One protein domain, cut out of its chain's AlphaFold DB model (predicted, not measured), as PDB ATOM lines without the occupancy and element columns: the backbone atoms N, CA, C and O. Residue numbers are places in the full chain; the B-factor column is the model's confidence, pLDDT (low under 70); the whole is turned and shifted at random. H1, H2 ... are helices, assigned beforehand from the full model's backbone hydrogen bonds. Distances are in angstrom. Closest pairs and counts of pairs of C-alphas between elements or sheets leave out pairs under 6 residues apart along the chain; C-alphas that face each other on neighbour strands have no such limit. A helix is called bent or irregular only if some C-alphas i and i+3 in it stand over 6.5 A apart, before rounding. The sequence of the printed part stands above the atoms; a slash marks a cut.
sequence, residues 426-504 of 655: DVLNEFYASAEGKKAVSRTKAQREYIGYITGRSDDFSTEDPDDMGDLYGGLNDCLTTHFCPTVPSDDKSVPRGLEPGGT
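AT A GLANCE: This is residues 426 to 504 of the 655 residues of an uncharacterized protein of Perkinsus chesapeaki (UniProt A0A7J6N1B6). This is an open, loose frame of helices: H1 leads into the bent helix H2, whose two arms, H2a and H2b, make a corner and span one long side, while the straight helix H3 makes the other long side. After H2b the link of residues 456 to 467 folds back to the beginning of H3, and beyond H3 the tail of residues 485 to 504 turns round and comes back. The printed part has 79 residues with three named helices, in the order H1, H2, H3, and no named strand; the class is all helix. The whole is loose, with a radius of gyration of the C-alphas of 14.5 A, and elongated, its C-alphas spanning 43 by 24 by 21 A.

IN THESE COORDINATES: Find C-alpha 426 at (-10.566, -21.286, -95.094); from there H1, residues 426 to 433, runs 10.6 A. Next comes H2, residues 435 to 455, assigned as one helix by its hydrogen bonds but bent: the C-alphas of residues 443 and 446 are 7.8 A apart. Its arm H2a, residues 435 to 443, is 12.0 A long, and its arm H2b, residues 446 to 455, is 14.2 A long; residues 444 and 445 belong to neither. Go on to C-alpha 468 at (-5.703, -31.976, -84.082), where H3 begins; it covers residues 468 to 484 and runs 24.8 A to C-alpha 484 at (-11.679, -55.853, -81.269).

HOW THE PARTS SIT: Look first at H1 and H2a, which are close but not clearly touching; their closest C-alphas, of Phe 431 and Gly 437, are 5.9 A apart. They run the same way at a steep tilt of 48 degrees. At the bend, the lines of H2a and H2b stand at a steep tilt of 52 degrees. H2a and H3 are close but not clearly touching, their closest C-alphas being those of Val 441 and Met 469, 7.6 A apart. These two run the same way at a steep tilt of 45 degrees. H2b and H3 are apart, as are H1 and H2b, and H1 and H3. In H1, H2a, H2b and H3, every backbone O i to N i+4 pair is within hydrogen-bond range.

THE WHOLE: The two C-alphas farthest apart, of Asp 426 and Asp 491, are 43.7 A apart. The printed part has no cut. The link from H1 to H2 is tight, with 1 residue, and the link from H2 to H3 is long, with 12 residues. The model's mean pLDDT over the printed part is 88.0; look for low confidence at residues 489 to 492, which are under 70.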
ATOM      1  N   ASP A 426     -10.235 -22.566 -95.723       92.44
ATOM      2  CA  ASP A 426     -10.566 -21.286 -95.094       92.44
ATOM      3  C   ASP A 426     -11.777 -21.428 -94.155       92.44
ATOM      4  O   ASP A 426     -11.718 -21.012 -92.997       92.44
ATOM      5  N   VAL A 427     -12.851 -22.085 -94.608       94.19
ATOM      6  CA  VAL A 427     -14.062 -22.261 -93.786       94.19
ATOM      7  C   VAL A 427     -13.831 -23.247 -92.629       94.19
ATOM      8  O   VAL A 427     -14.384 -23.068 -91.543       94.19
ATOM      9  N   LEU A 428     -12.977 -24.261 -92.804       94.88
ATOM     10  CA  LEU A 428     -12.553 -25.133 -91.703       94.88
ATOM     11  C   LEU A 428     -11.761 -24.365 -90.644       94.88
ATOM     12  O   LEU A 428     -12.054 -24.487 -89.456       94.88
ATOM     13  N   ASN A 429     -10.825 -23.512 -91.062       94.69
ATOM     14  CA  ASN A 429     -10.066 -22.657 -90.153       94.69
ATOM     15  C   ASN A 429     -10.983 -21.716 -89.356       94.69
ATOM     16  O   ASN A 429     -10.788 -21.525 -88.152       94.69
ATOM     17  N   GLU A 430     -12.018 -21.161 -89.992       94.88
ATOM     18  CA  GLU A 430     -13.046 -20.377 -89.299       94.88
ATOM     19  C   GLU A 430     -13.804 -21.212 -88.257       94.88
ATOM     20  O   GLU A 430     -14.000 -20.756 -87.124       94.88
ATOM     21  N   PHE A 431     -14.180 -22.449 -88.593       96.06
ATOM     22  CA  PHE A 431     -14.816 -23.373 -87.655       96.06
ATOM     23  C   PHE A 431     -13.915 -23.704 -86.461       96.06
ATOM     24  O   PHE A 431     -14.365 -23.597 -85.316       96.06
ATOM     25  N   TYR A 432     -12.644 -24.032 -86.685       95.94
ATOM     26  CA  TYR A 432     -11.698 -24.321 -85.607       95.94
ATOM     27  C   TYR A 432     -11.459 -23.099 -84.709       95.94
ATOM     28  O   TYR A 432     -11.393 -23.212 -83.484       95.94
ATOM     29  N   ALA A 433     -11.442 -21.891 -85.280       95.38
ATOM     30  CA  ALA A 433     -11.335 -20.655 -84.510       95.38
ATOM     31  C   ALA A 433     -12.623 -20.285 -83.740       95.38
ATOM     32  O   ALA A 433     -12.564 -19.474 -82.798       95.38
ATOM     33  N   SER A 434     -13.769 -20.859 -84.123       95.44
ATOM     34  CA  SER A 434     -15.094 -20.518 -83.601       95.44
ATOM     35  C   SER A 434     -15.307 -20.929 -82.138       95.44
ATOM     36  O   SER A 434     -14.593 -21.753 -81.558       95.44
ATOM     37  N   ALA A 435     -16.345 -20.357 -81.517       95.50
ATOM     38  CA  ALA A 435     -16.777 -20.761 -80.181       95.50
ATOM     39  C   ALA A 435     -17.261 -22.219 -80.143       95.50
ATOM     40  O   ALA A 435     -17.144 -22.866 -79.106       95.50
ATOM     41  N   GLU A 436     -17.795 -22.738 -81.249       93.38
ATOM     42  CA  GLU A 436     -18.286 -24.111 -81.337       93.38
ATOM     43  C   GLU A 436     -17.137 -25.122 -81.332       93.38
ATOM     44  O   GLU A 436     -17.136 -26.011 -80.477       93.38
ATOM     45  N   GLY A 437     -16.120 -24.927 -82.179       93.62
ATOM     46  CA  GLY A 437     -14.924 -25.776 -82.217       93.62
ATOM     47  C   GLY A 437     -14.198 -25.806 -80.868       93.62
ATOM     48  O   GLY A 437     -13.988 -26.871 -80.286       93.62
ATOM     49  N   LYS A 438     -13.936 -24.632 -80.280       95.56
ATOM     50  CA  LYS A 438     -13.316 -24.525 -78.942       95.56
ATOM     51  C   LYS A 438     -14.157 -25.179 -77.847       95.56
ATOM     52  O   LYS A 438     -13.627 -25.826 -76.944       95.56
ATOM     53  N   LYS A 439     -15.484 -25.033 -77.912       95.25
ATOM     54  CA  LYS A 439     -16.395 -25.670 -76.957       95.25
ATOM     55  C   LYS A 439     -16.363 -27.191 -77.098       95.25
ATOM     56  O   LYS A 439     -16.356 -27.862 -76.068       95.25
ATOM     57  N   ALA A 440     -16.321 -27.726 -78.318       93.69
ATOM     58  CA  ALA A 440     -16.209 -29.162 -78.562       93.69
ATOM     59  C   ALA A 440     -14.925 -29.738 -77.941       93.69
ATOM     60  O   ALA A 440     -15.014 -30.701 -77.185       93.69
ATOM     61  N   VAL A 441     -13.777 -29.076 -78.129       96.19
ATOM     62  CA  VAL A 441     -12.503 -29.450 -77.480       96.19
ATOM     63  C   VAL A 441     -12.595 -29.415 -75.956       96.19
ATOM     64  O   VAL A 441     -12.241 -30.379 -75.277       96.19
ATOM     65  N   SER A 442     -13.109 -28.317 -75.392       95.56
ATOM     66  CA  SER A 442     -13.158 -28.155 -73.933       95.56
ATOM     67  C   SER A 442     -14.039 -29.202 -73.242       95.56
ATOM     68  O   SER A 442     -13.756 -29.611 -72.116       95.56
ATOM     69  N   ARG A 443     -15.100 -29.668 -73.919       95.56
ATOM     70  CA  ARG A 443     -16.036 -30.673 -73.395       95.56
ATOM     71  C   ARG A 443     -15.401 -32.046 -73.229       95.56
ATOM     72  O   ARG A 443     -15.855 -32.802 -72.378       95.56
ATOM     73  N   THR A 444     -14.376 -32.364 -74.015       95.88
ATOM     74  CA  THR A 444     -13.750 -33.688 -74.004       95.88
ATOM     75  C   THR A 444     -12.476 -33.752 -73.177       95.88
ATOM     76  O   THR A 444     -11.914 -34.829 -73.023       95.88
ATOM     77  N   LYS A 445     -12.022 -32.636 -72.595       96.25
ATOM     78  CA  LYS A 445     -10.744 -32.550 -71.878       96.25
ATOM     79  C   LYS A 445     -10.532 -33.666 -70.849       96.25
ATOM     80  O   LYS A 445      -9.571 -34.414 -70.962       96.25
ATOM     81  N   ALA A 446     -11.457 -33.834 -69.904       94.75
ATOM     82  CA  ALA A 446     -11.334 -34.863 -68.864       94.75
ATOM     83  C   ALA A 446     -11.319 -36.291 -69.443       94.75
ATOM     84  O   ALA A 446     -10.611 -37.165 -68.949       94.75
ATOM     85  N   GLN A 447     -12.086 -36.525 -70.513       95.31
ATOM     86  CA  GLN A 447     -12.086 -37.801 -71.224       95.31
ATOM     87  C   GLN A 447     -10.727 -38.048 -71.894       95.31
ATOM     88  O   GLN A 447     -10.174 -39.135 -71.762       95.31
ATOM     89  N   ARG A 448     -10.174 -37.046 -72.585       95.75
ATOM     90  CA  ARG A 448      -8.872 -37.140 -73.255       95.75
ATOM     91  C   ARG A 448      -7.740 -37.337 -72.255       95.75
ATOM     92  O   ARG A 448      -6.928 -38.226 -72.464       95.75
ATOM     93  N   GLU A 449      -7.736 -36.615 -71.137       94.75
ATOM     94  CA  GLU A 449      -6.778 -36.824 -70.041       94.75
ATOM     95  C   GLU A 449      -6.805 -38.278 -69.537       94.75
ATOM     96  O   GLU A 449      -5.754 -38.904 -69.382       94.75
ATOM     97  N   TYR A 450      -8.002 -38.849 -69.354       93.81
ATOM     98  CA  TYR A 450      -8.147 -40.251 -68.965       93.81
ATOM     99  C   TYR A 450      -7.655 -41.220 -70.048       93.81
ATOM    100  O   TYR A 450      -6.915 -42.152 -69.737       93.81
ATOM    101  N   ILE A 451      -8.026 -40.998 -71.314       93.00
ATOM    102  CA  ILE A 451      -7.569 -41.829 -72.437       93.00
ATOM    103  C   ILE A 451      -6.043 -41.773 -72.552       93.00
ATOM    104  O   ILE A 451      -5.398 -42.815 -72.645       93.00
ATOM    105  N   GLY A 452      -5.452 -40.580 -72.488       90.81
ATOM    106  CA  GLY A 452      -4.006 -40.388 -72.505       90.81
ATOM    107  C   GLY A 452      -3.319 -41.156 -71.378       90.81
ATOM    108  O   GLY A 452      -2.339 -41.848 -71.626       90.81
ATOM    109  N   TYR A 453      -3.879 -41.123 -70.164       91.12
ATOM    110  CA  TYR A 453      -3.368 -41.897 -69.031       91.12
ATOM    111  C   TYR A 453      -3.422 -43.417 -69.269       91.12
ATOM    112  O   TYR A 453      -2.405 -44.090 -69.115       91.12
ATOM    113  N   ILE A 454      -4.574 -43.976 -69.664       86.62
ATOM    114  CA  ILE A 454      -4.721 -45.440 -69.814       86.62
ATOM    115  C   ILE A 454      -4.011 -46.002 -71.050       86.62
ATOM    116  O   ILE A 454      -3.734 -47.197 -71.096       86.62
ATOM    117  N   THR A 455      -3.748 -45.166 -72.057       82.56
ATOM    118  CA  THR A 455      -3.043 -45.562 -73.286       82.56
ATOM    119  C   THR A 455      -1.548 -45.249 -73.244       82.56
ATOM    120  O   THR A 455      -0.830 -45.647 -74.154       82.56
ATOM    121  N   GLY A 456      -1.065 -44.533 -72.219       83.81
ATOM    122  CA  GLY A 456       0.317 -44.047 -72.159       83.81
ATOM    123  C   GLY A 456       0.624 -42.911 -73.146       83.81
ATOM    124  O   GLY A 456       1.787 -42.632 -73.412       83.81
ATOM    125  N   ARG A 457      -0.407 -42.252 -73.691       84.12
ATOM    126  CA  ARG A 457      -0.320 -41.192 -74.711       84.12
ATOM    127  C   ARG A 457      -0.746 -39.827 -74.163       84.12
ATOM    128  O   ARG A 457      -1.473 -39.084 -74.818       84.12
ATOM    129  N   SER A 458      -0.357 -39.502 -72.929       86.62
ATOM    130  CA  SER A 458      -0.782 -38.263 -72.259       86.62
ATOM    131  C   SER A 458      -0.465 -36.999 -73.063       86.62
ATOM    132  O   SER A 458      -1.306 -36.107 -73.107       86.62
ATOM    133  N   ASP A 459       0.685 -36.951 -73.741       83.62
ATOM    134  CA  ASP A 459       1.080 -35.798 -74.555       83.62
ATOM    135  C   ASP A 459       0.158 -35.620 -75.769       83.62
ATOM    136  O   ASP A 459      -0.401 -34.536 -75.949       83.62
ATOM    137  N   ASP A 460      -0.101 -36.687 -76.533       80.56
ATOM    138  CA  ASP A 460      -1.015 -36.661 -77.686       80.56
ATOM    139  C   ASP A 460      -2.417 -36.186 -77.279       80.56
ATOM    140  O   ASP A 460      -3.024 -35.337 -77.929       80.56
ATOM    141  N   PHE A 461      -2.934 -36.709 -76.164       91.19
ATOM    142  CA  PHE A 461      -4.278 -36.395 -75.685       91.19
ATOM    143  C   PHE A 461      -4.370 -35.073 -74.915       91.19
ATOM    144  O   PHE A 461      -5.470 -34.696 -74.508       91.19
ATOM    145  N   SER A 462      -3.265 -34.339 -74.747       91.06
ATOM    146  CA  SER A 462      -3.242 -33.028 -74.084       91.06
ATOM    147  C   SER A 462      -3.509 -31.843 -75.018       91.06
ATOM    148  O   SER A 462      -3.684 -30.728 -74.527       91.06
ATOM    149  N   THR A 463      -3.574 -32.058 -76.342       91.94
ATOM    150  CA  THR A 463      -3.778 -30.973 -77.323       91.94
ATOM    151  C   THR A 463      -5.039 -30.152 -77.017       91.94
ATOM    152  O   THR A 463      -6.064 -30.678 -76.602       91.94
ATOM    153  N   GLU A 464      -4.991 -28.836 -77.178       95.19
ATOM    154  CA  GLU A 464      -6.178 -27.969 -77.075       95.19
ATOM    155  C   GLU A 464      -6.534 -27.366 -78.442       95.19
ATOM    156  O   GLU A 464      -7.378 -26.471 -78.523       95.19
ATOM    157  N   ASP A 465      -5.887 -27.850 -79.507       95.31
ATOM    158  CA  ASP A 465      -6.136 -27.423 -80.875       95.31
ATOM    159  C   ASP A 465      -7.317 -28.214 -81.467       95.31
ATOM    160  O   ASP A 465      -7.267 -29.446 -81.522       95.31
ATOM    161  N   PRO A 466      -8.408 -27.549 -81.887       94.50
ATOM    162  CA  PRO A 466      -9.512 -28.209 -82.575       94.50
ATOM    163  C   PRO A 466      -9.108 -28.952 -83.855       94.50
ATOM    164  O   PRO A 466      -9.761 -29.943 -84.175       94.50
ATOM    165  N   ASP A 467      -8.068 -28.504 -84.565       91.31
ATOM    166  CA  ASP A 467      -7.637 -29.128 -85.825       91.31
ATOM    167  C   ASP A 467      -7.019 -30.521 -85.587       91.31
ATOM    168  O   ASP A 467      -7.280 -31.472 -86.322       91.31
ATOM    169  N   ASP A 468      -6.325 -30.699 -84.459       91.69
ATOM    170  CA  ASP A 468      -5.703 -31.976 -84.082       91.69
ATOM    171  C   ASP A 468      -6.725 -33.062 -83.688       91.69
ATOM    172  O   ASP A 468      -6.409 -34.256 -83.651       91.69
ATOM    173  N   MET A 469      -7.962 -32.679 -83.347       94.75
ATOM    174  CA  MET A 469      -8.947 -33.606 -82.771       94.75
ATOM    175  C   MET A 469      -9.374 -34.702 -83.745       94.75
ATOM    176  O   MET A 469      -9.644 -35.829 -83.320       94.75
ATOM    177  N   GLY A 470      -9.445 -34.378 -85.039       89.69
ATOM    178  CA  GLY A 470      -9.793 -35.341 -86.080       89.69
ATOM    179  C   GLY A 470      -8.804 -36.500 -86.116       89.69
ATOM    180  O   GLY A 470      -9.212 -37.659 -86.048       89.69
ATOM    181  N   ASP A 471      -7.511 -36.195 -86.145       86.12
ATOM    182  CA  ASP A 471      -6.453 -37.205 -86.178       86.12
ATOM    183  C   ASP A 471      -6.348 -37.964 -84.851       86.12
ATOM    184  O   ASP A 471      -6.187 -39.188 -84.843       86.12
ATOM    185  N   LEU A 472      -6.508 -37.264 -83.721       91.50
ATOM    186  CA  LEU A 472      -6.440 -37.860 -82.387       91.50
ATOM    187  C   LEU A 472      -7.503 -38.951 -82.187       91.50
ATOM    188  O   LEU A 472      -7.179 -40.093 -81.844       91.50
ATOM    189  N   TYR A 473      -8.777 -38.605 -82.396       94.19
ATOM    190  CA  TYR A 473      -9.884 -39.548 -82.232       94.19
ATOM    191  C   TYR A 473      -9.952 -40.557 -83.376       94.19
ATOM    192  O   TYR A 473     -10.278 -41.718 -83.135       94.19
ATOM    193  N   GLY A 474      -9.603 -40.134 -84.590       89.31
ATOM    194  CA  GLY A 474      -9.522 -40.983 -85.770       89.31
ATOM    195  C   GLY A 474      -8.553 -42.142 -85.598       89.31
ATOM    196  O   GLY A 474      -8.949 -43.301 -85.695       89.31
ATOM    197  N   GLY A 475      -7.299 -41.836 -85.258       86.56
ATOM    198  CA  GLY A 475      -6.269 -42.852 -85.051       86.56
ATOM    199  C   GLY A 475      -6.586 -43.794 -83.888       86.56
ATOM    200  O   GLY A 475      -6.325 -44.993 -83.977       86.56
ATOM    201  N   LEU A 476      -7.191 -43.285 -82.805       89.69
ATOM    202  CA  LEU A 476      -7.643 -44.141 -81.707       89.69
ATOM    203  C   LEU A 476      -8.784 -45.067 -82.147       89.69
ATOM    204  O   LEU A 476      -8.735 -46.261 -81.866       89.69
ATOM    205  N   ASN A 477      -9.802 -44.532 -82.823       90.88
ATOM    206  CA  ASN A 477     -10.949 -45.315 -83.265       90.88
ATOM    207  C   ASN A 477     -10.555 -46.406 -84.268       90.88
ATOM    208  O   ASN A 477     -11.018 -47.537 -84.135       90.88
ATOM    209  N   ASP A 478      -9.698 -46.082 -85.239       86.12
ATOM    210  CA  ASP A 478      -9.202 -47.044 -86.229       86.12
ATOM    211  C   ASP A 478      -8.436 -48.189 -85.550       86.12
ATOM    212  O   ASP A 478      -8.714 -49.365 -85.796       86.12
ATOM    213  N   CYS A 479      -7.562 -47.854 -84.594       82.75
ATOM    214  CA  CYS A 479      -6.834 -48.828 -83.784       82.75
ATOM    215  C   CYS A 479      -7.784 -49.743 -82.993       82.75
ATOM    216  O   CYS A 479      -7.711 -50.967 -83.105       82.75
ATOM    217  N   LEU A 480      -8.723 -49.162 -82.240       86.62
ATOM    218  CA  LEU A 480      -9.674 -49.918 -81.424       86.62
ATOM    219  C   LEU A 480     -10.567 -50.822 -82.279       86.62
ATOM    220  O   LEU A 480     -10.697 -52.014 -81.991       86.62
ATOM    221  N   THR A 481     -11.129 -50.277 -83.359       84.06
ATOM    222  CA  THR A 481     -12.003 -51.023 -84.271       84.06
ATOM    223  C   THR A 481     -11.243 -52.174 -84.917       84.06
ATOM    224  O   THR A 481     -11.758 -53.286 -84.964       84.06
ATOM    225  N   THR A 482     -10.002 -51.958 -85.348       79.31
ATOM    226  CA  THR A 482      -9.144 -53.015 -85.903       79.31
ATOM    227  C   THR A 482      -8.841 -54.096 -84.862       79.31
ATOM    228  O   THR A 482      -8.941 -55.284 -85.171       79.31
ATOM    229  N   HIS A 483      -8.557 -53.708 -83.613       78.75
ATOM    230  CA  HIS A 483      -8.269 -54.651 -82.536       78.75
ATOM    231  C   HIS A 483      -9.463 -55.541 -82.221       78.75
ATOM    232  O   HIS A 483      -9.368 -56.750 -82.407       78.75
ATOM    233  N   PHE A 484     -10.596 -55.000 -81.771       81.00
ATOM    234  CA  PHE A 484     -11.679 -55.853 -81.269       81.00
ATOM    235  C   PHE A 484     -12.623 -56.372 -82.362       81.00
ATOM    236  O   PHE A 484     -13.435 -57.255 -82.073       81.00
ATOM    237  N   CYS A 485     -12.586 -55.842 -83.596       80.56
ATOM    238  CA  CYS A 485     -13.520 -56.288 -84.631       80.56
ATOM    239  C   CYS A 485     -13.309 -57.786 -84.898       80.56
ATOM    240  O   CYS A 485     -12.189 -58.205 -85.207       80.56
ATOM    241  N   PRO A 486     -14.358 -58.623 -84.798       77.94
ATOM    242  CA  PRO A 486     -14.213 -60.072 -84.940       77.94
ATOM    243  C   PRO A 486     -13.861 -60.491 -86.370       77.94
ATOM    244  O   PRO A 486     -13.421 -61.611 -86.594       77.94
ATOM    245  N   THR A 487     -14.064 -59.597 -87.341       74.19
ATOM    246  CA  THR A 487     -13.801 -59.852 -88.765       74.19
ATOM    247  C   THR A 487     -12.393 -59.457 -89.199       74.19
ATOM    248  O   THR A 487     -11.979 -59.802 -90.306       74.19
ATOM    249  N   VAL A 488     -11.656 -58.776 -88.317       72.25
ATOM    250  CA  VAL A 488     -10.261 -58.395 -88.511       72.25
ATOM    251  C   VAL A 488      -9.375 -59.387 -87.748       72.25
ATOM    252  O   VAL A 488      -9.572 -59.561 -86.539       72.25
ATOM    253  N   PRO A 489      -8.414 -60.054 -88.409       65.06
ATOM    254  CA  PRO A 489      -7.463 -60.931 -87.732       65.06
ATOM    255  C   PRO A 489      -6.649 -60.140 -86.696       65.06
ATOM    256  O   PRO A 489      -5.968 -59.183 -87.048       65.06
ATOM    257  N   SER A 490      -6.762 -60.509 -85.419       65.00
ATOM    258  CA  SER A 490      -5.912 -60.006 -84.330       65.00
ATOM    259  C   SER A 490      -5.883 -61.054 -83.225       65.00
ATOM    260  O   SER A 490      -6.949 -61.512 -82.804       65.00
ATOM    261  N   ASP A 491      -4.688 -61.423 -82.771       56.19
ATOM    262  CA  ASP A 491      -4.489 -62.464 -81.757       56.19
ATOM    263  C   ASP A 491      -4.846 -61.971 -80.350       56.19
ATOM    264  O   ASP A 491      -5.385 -62.728 -79.541       56.19
ATOM    265  N   ASP A 492      -4.626 -60.677 -80.089       67.12
ATOM    266  CA  ASP A 492      -5.110 -60.006 -78.891       67.12
ATOM    267  C   ASP A 492      -6.257 -59.044 -79.227       67.12
ATOM    268  O   ASP A 492      -6.153 -58.142 -80.068       67.12
ATOM    269  N   LYS A 493      -7.385 -59.277 -78.559       74.25
ATOM    270  CA  LYS A 493      -8.592 -58.444 -78.611       74.25
ATOM    271  C   LYS A 493      -8.713 -57.561 -77.365       74.25
ATOM    272  O   LYS A 493      -9.708 -56.851 -77.217       74.25
ATOM    273  N   SER A 494      -7.743 -57.643 -76.453       79.12
ATOM    274  CA  SER A 494      -7.698 -56.844 -75.243       79.12
ATOM    275  C   SER A 494      -7.402 -55.387 -75.576       79.12
ATOM    276  O   SER A 494      -6.634 -55.052 -76.476       79.12
ATOM    277  N   VAL A 495      -8.075 -54.507 -74.851       85.38
ATOM    278  CA  VAL A 495      -7.895 -53.061 -74.915       85.38
ATOM    279  C   VAL A 495      -7.967 -52.518 -73.488       85.38
ATOM    280  O   VAL A 495      -8.522 -53.190 -72.607       85.38
ATOM    281  N   PRO A 496      -7.414 -51.325 -73.213       88.06
ATOM    282  CA  PRO A 496      -7.524 -50.713 -71.896       88.06
ATOM    283  C   PRO A 496      -8.982 -50.599 -71.439       88.06
ATOM    284  O   PRO A 496      -9.881 -50.328 -72.235       88.06
ATOM    285  N   ARG A 497      -9.212 -50.771 -70.134       84.75
ATOM    286  CA  ARG A 497     -10.555 -50.738 -69.543       84.75
ATOM    287  C   ARG A 497     -11.301 -49.446 -69.900       84.75
ATOM    288  O   ARG A 497     -10.772 -48.349 -69.747       84.75
ATOM    289  N   GLY A 498     -12.560 -49.593 -70.293       85.75
ATOM    290  CA  GLY A 498     -13.437 -48.546 -70.802       85.75
ATOM    291  C   GLY A 498     -13.377 -48.355 -72.321       85.75
ATOM    292  O   GLY A 498     -14.313 -47.769 -72.872       85.75
ATOM    293  N   LEU A 499     -12.327 -48.849 -72.994       90.00
ATOM    294  CA  LEU A 499     -12.184 -48.814 -74.455       90.00
ATOM    295  C   LEU A 499     -12.687 -50.096 -75.144       90.00
ATOM    296  O   LEU A 499     -12.681 -50.169 -76.370       90.00
ATOM    297  N   GLU A 500     -13.136 -51.096 -74.382       89.31
ATOM    298  CA  GLU A 500     -13.767 -52.303 -74.918       89.31
ATOM    299  C   GLU A 500     -15.082 -52.017 -75.670       89.31
ATOM    300  O   GLU A 500     -15.748 -51.005 -75.418       89.31
ATOM    301  N   PRO A 501     -15.528 -52.935 -76.554       84.62
ATOM    302  CA  PRO A 501     -16.861 -52.869 -77.145       84.62
ATOM    303  C   PRO A 501     -17.954 -52.734 -76.080       84.62
ATOM    304  O   PRO A 501     -18.081 -53.568 -75.186       84.62
ATOM    305  N   GLY A 502     -18.766 -51.681 -76.189       84.31
ATOM    306  CA  GLY A 502     -19.814 -51.364 -75.214       84.31
ATOM    307  C   GLY A 502     -19.340 -50.572 -73.988       84.31
ATOM    308  O   GLY A 502     -20.175 -50.179 -73.174       84.31
ATOM    309  N   GLY A 503     -18.040 -50.290 -73.867       87.81
ATOM    310  CA  GLY A 503     -17.499 -49.367 -72.875       87.81
ATOM    311  C   GLY A 503     -17.972 -47.931 -73.120       87.81
ATOM    312  O   GLY A 503     -18.093 -47.478 -74.261       87.81
ATOM    313  N   THR A 504     -18.245 -47.186 -72.045       89.50
ATOM    314  CA  THR A 504     -18.745 -45.802 -72.145       89.50
ATOM    315  C   THR A 504     -17.728 -44.869 -72.793       89.50
ATOM    316  O   THR A 504     -18.104 -44.005 -73.576       89.50
TER     317      THR A 504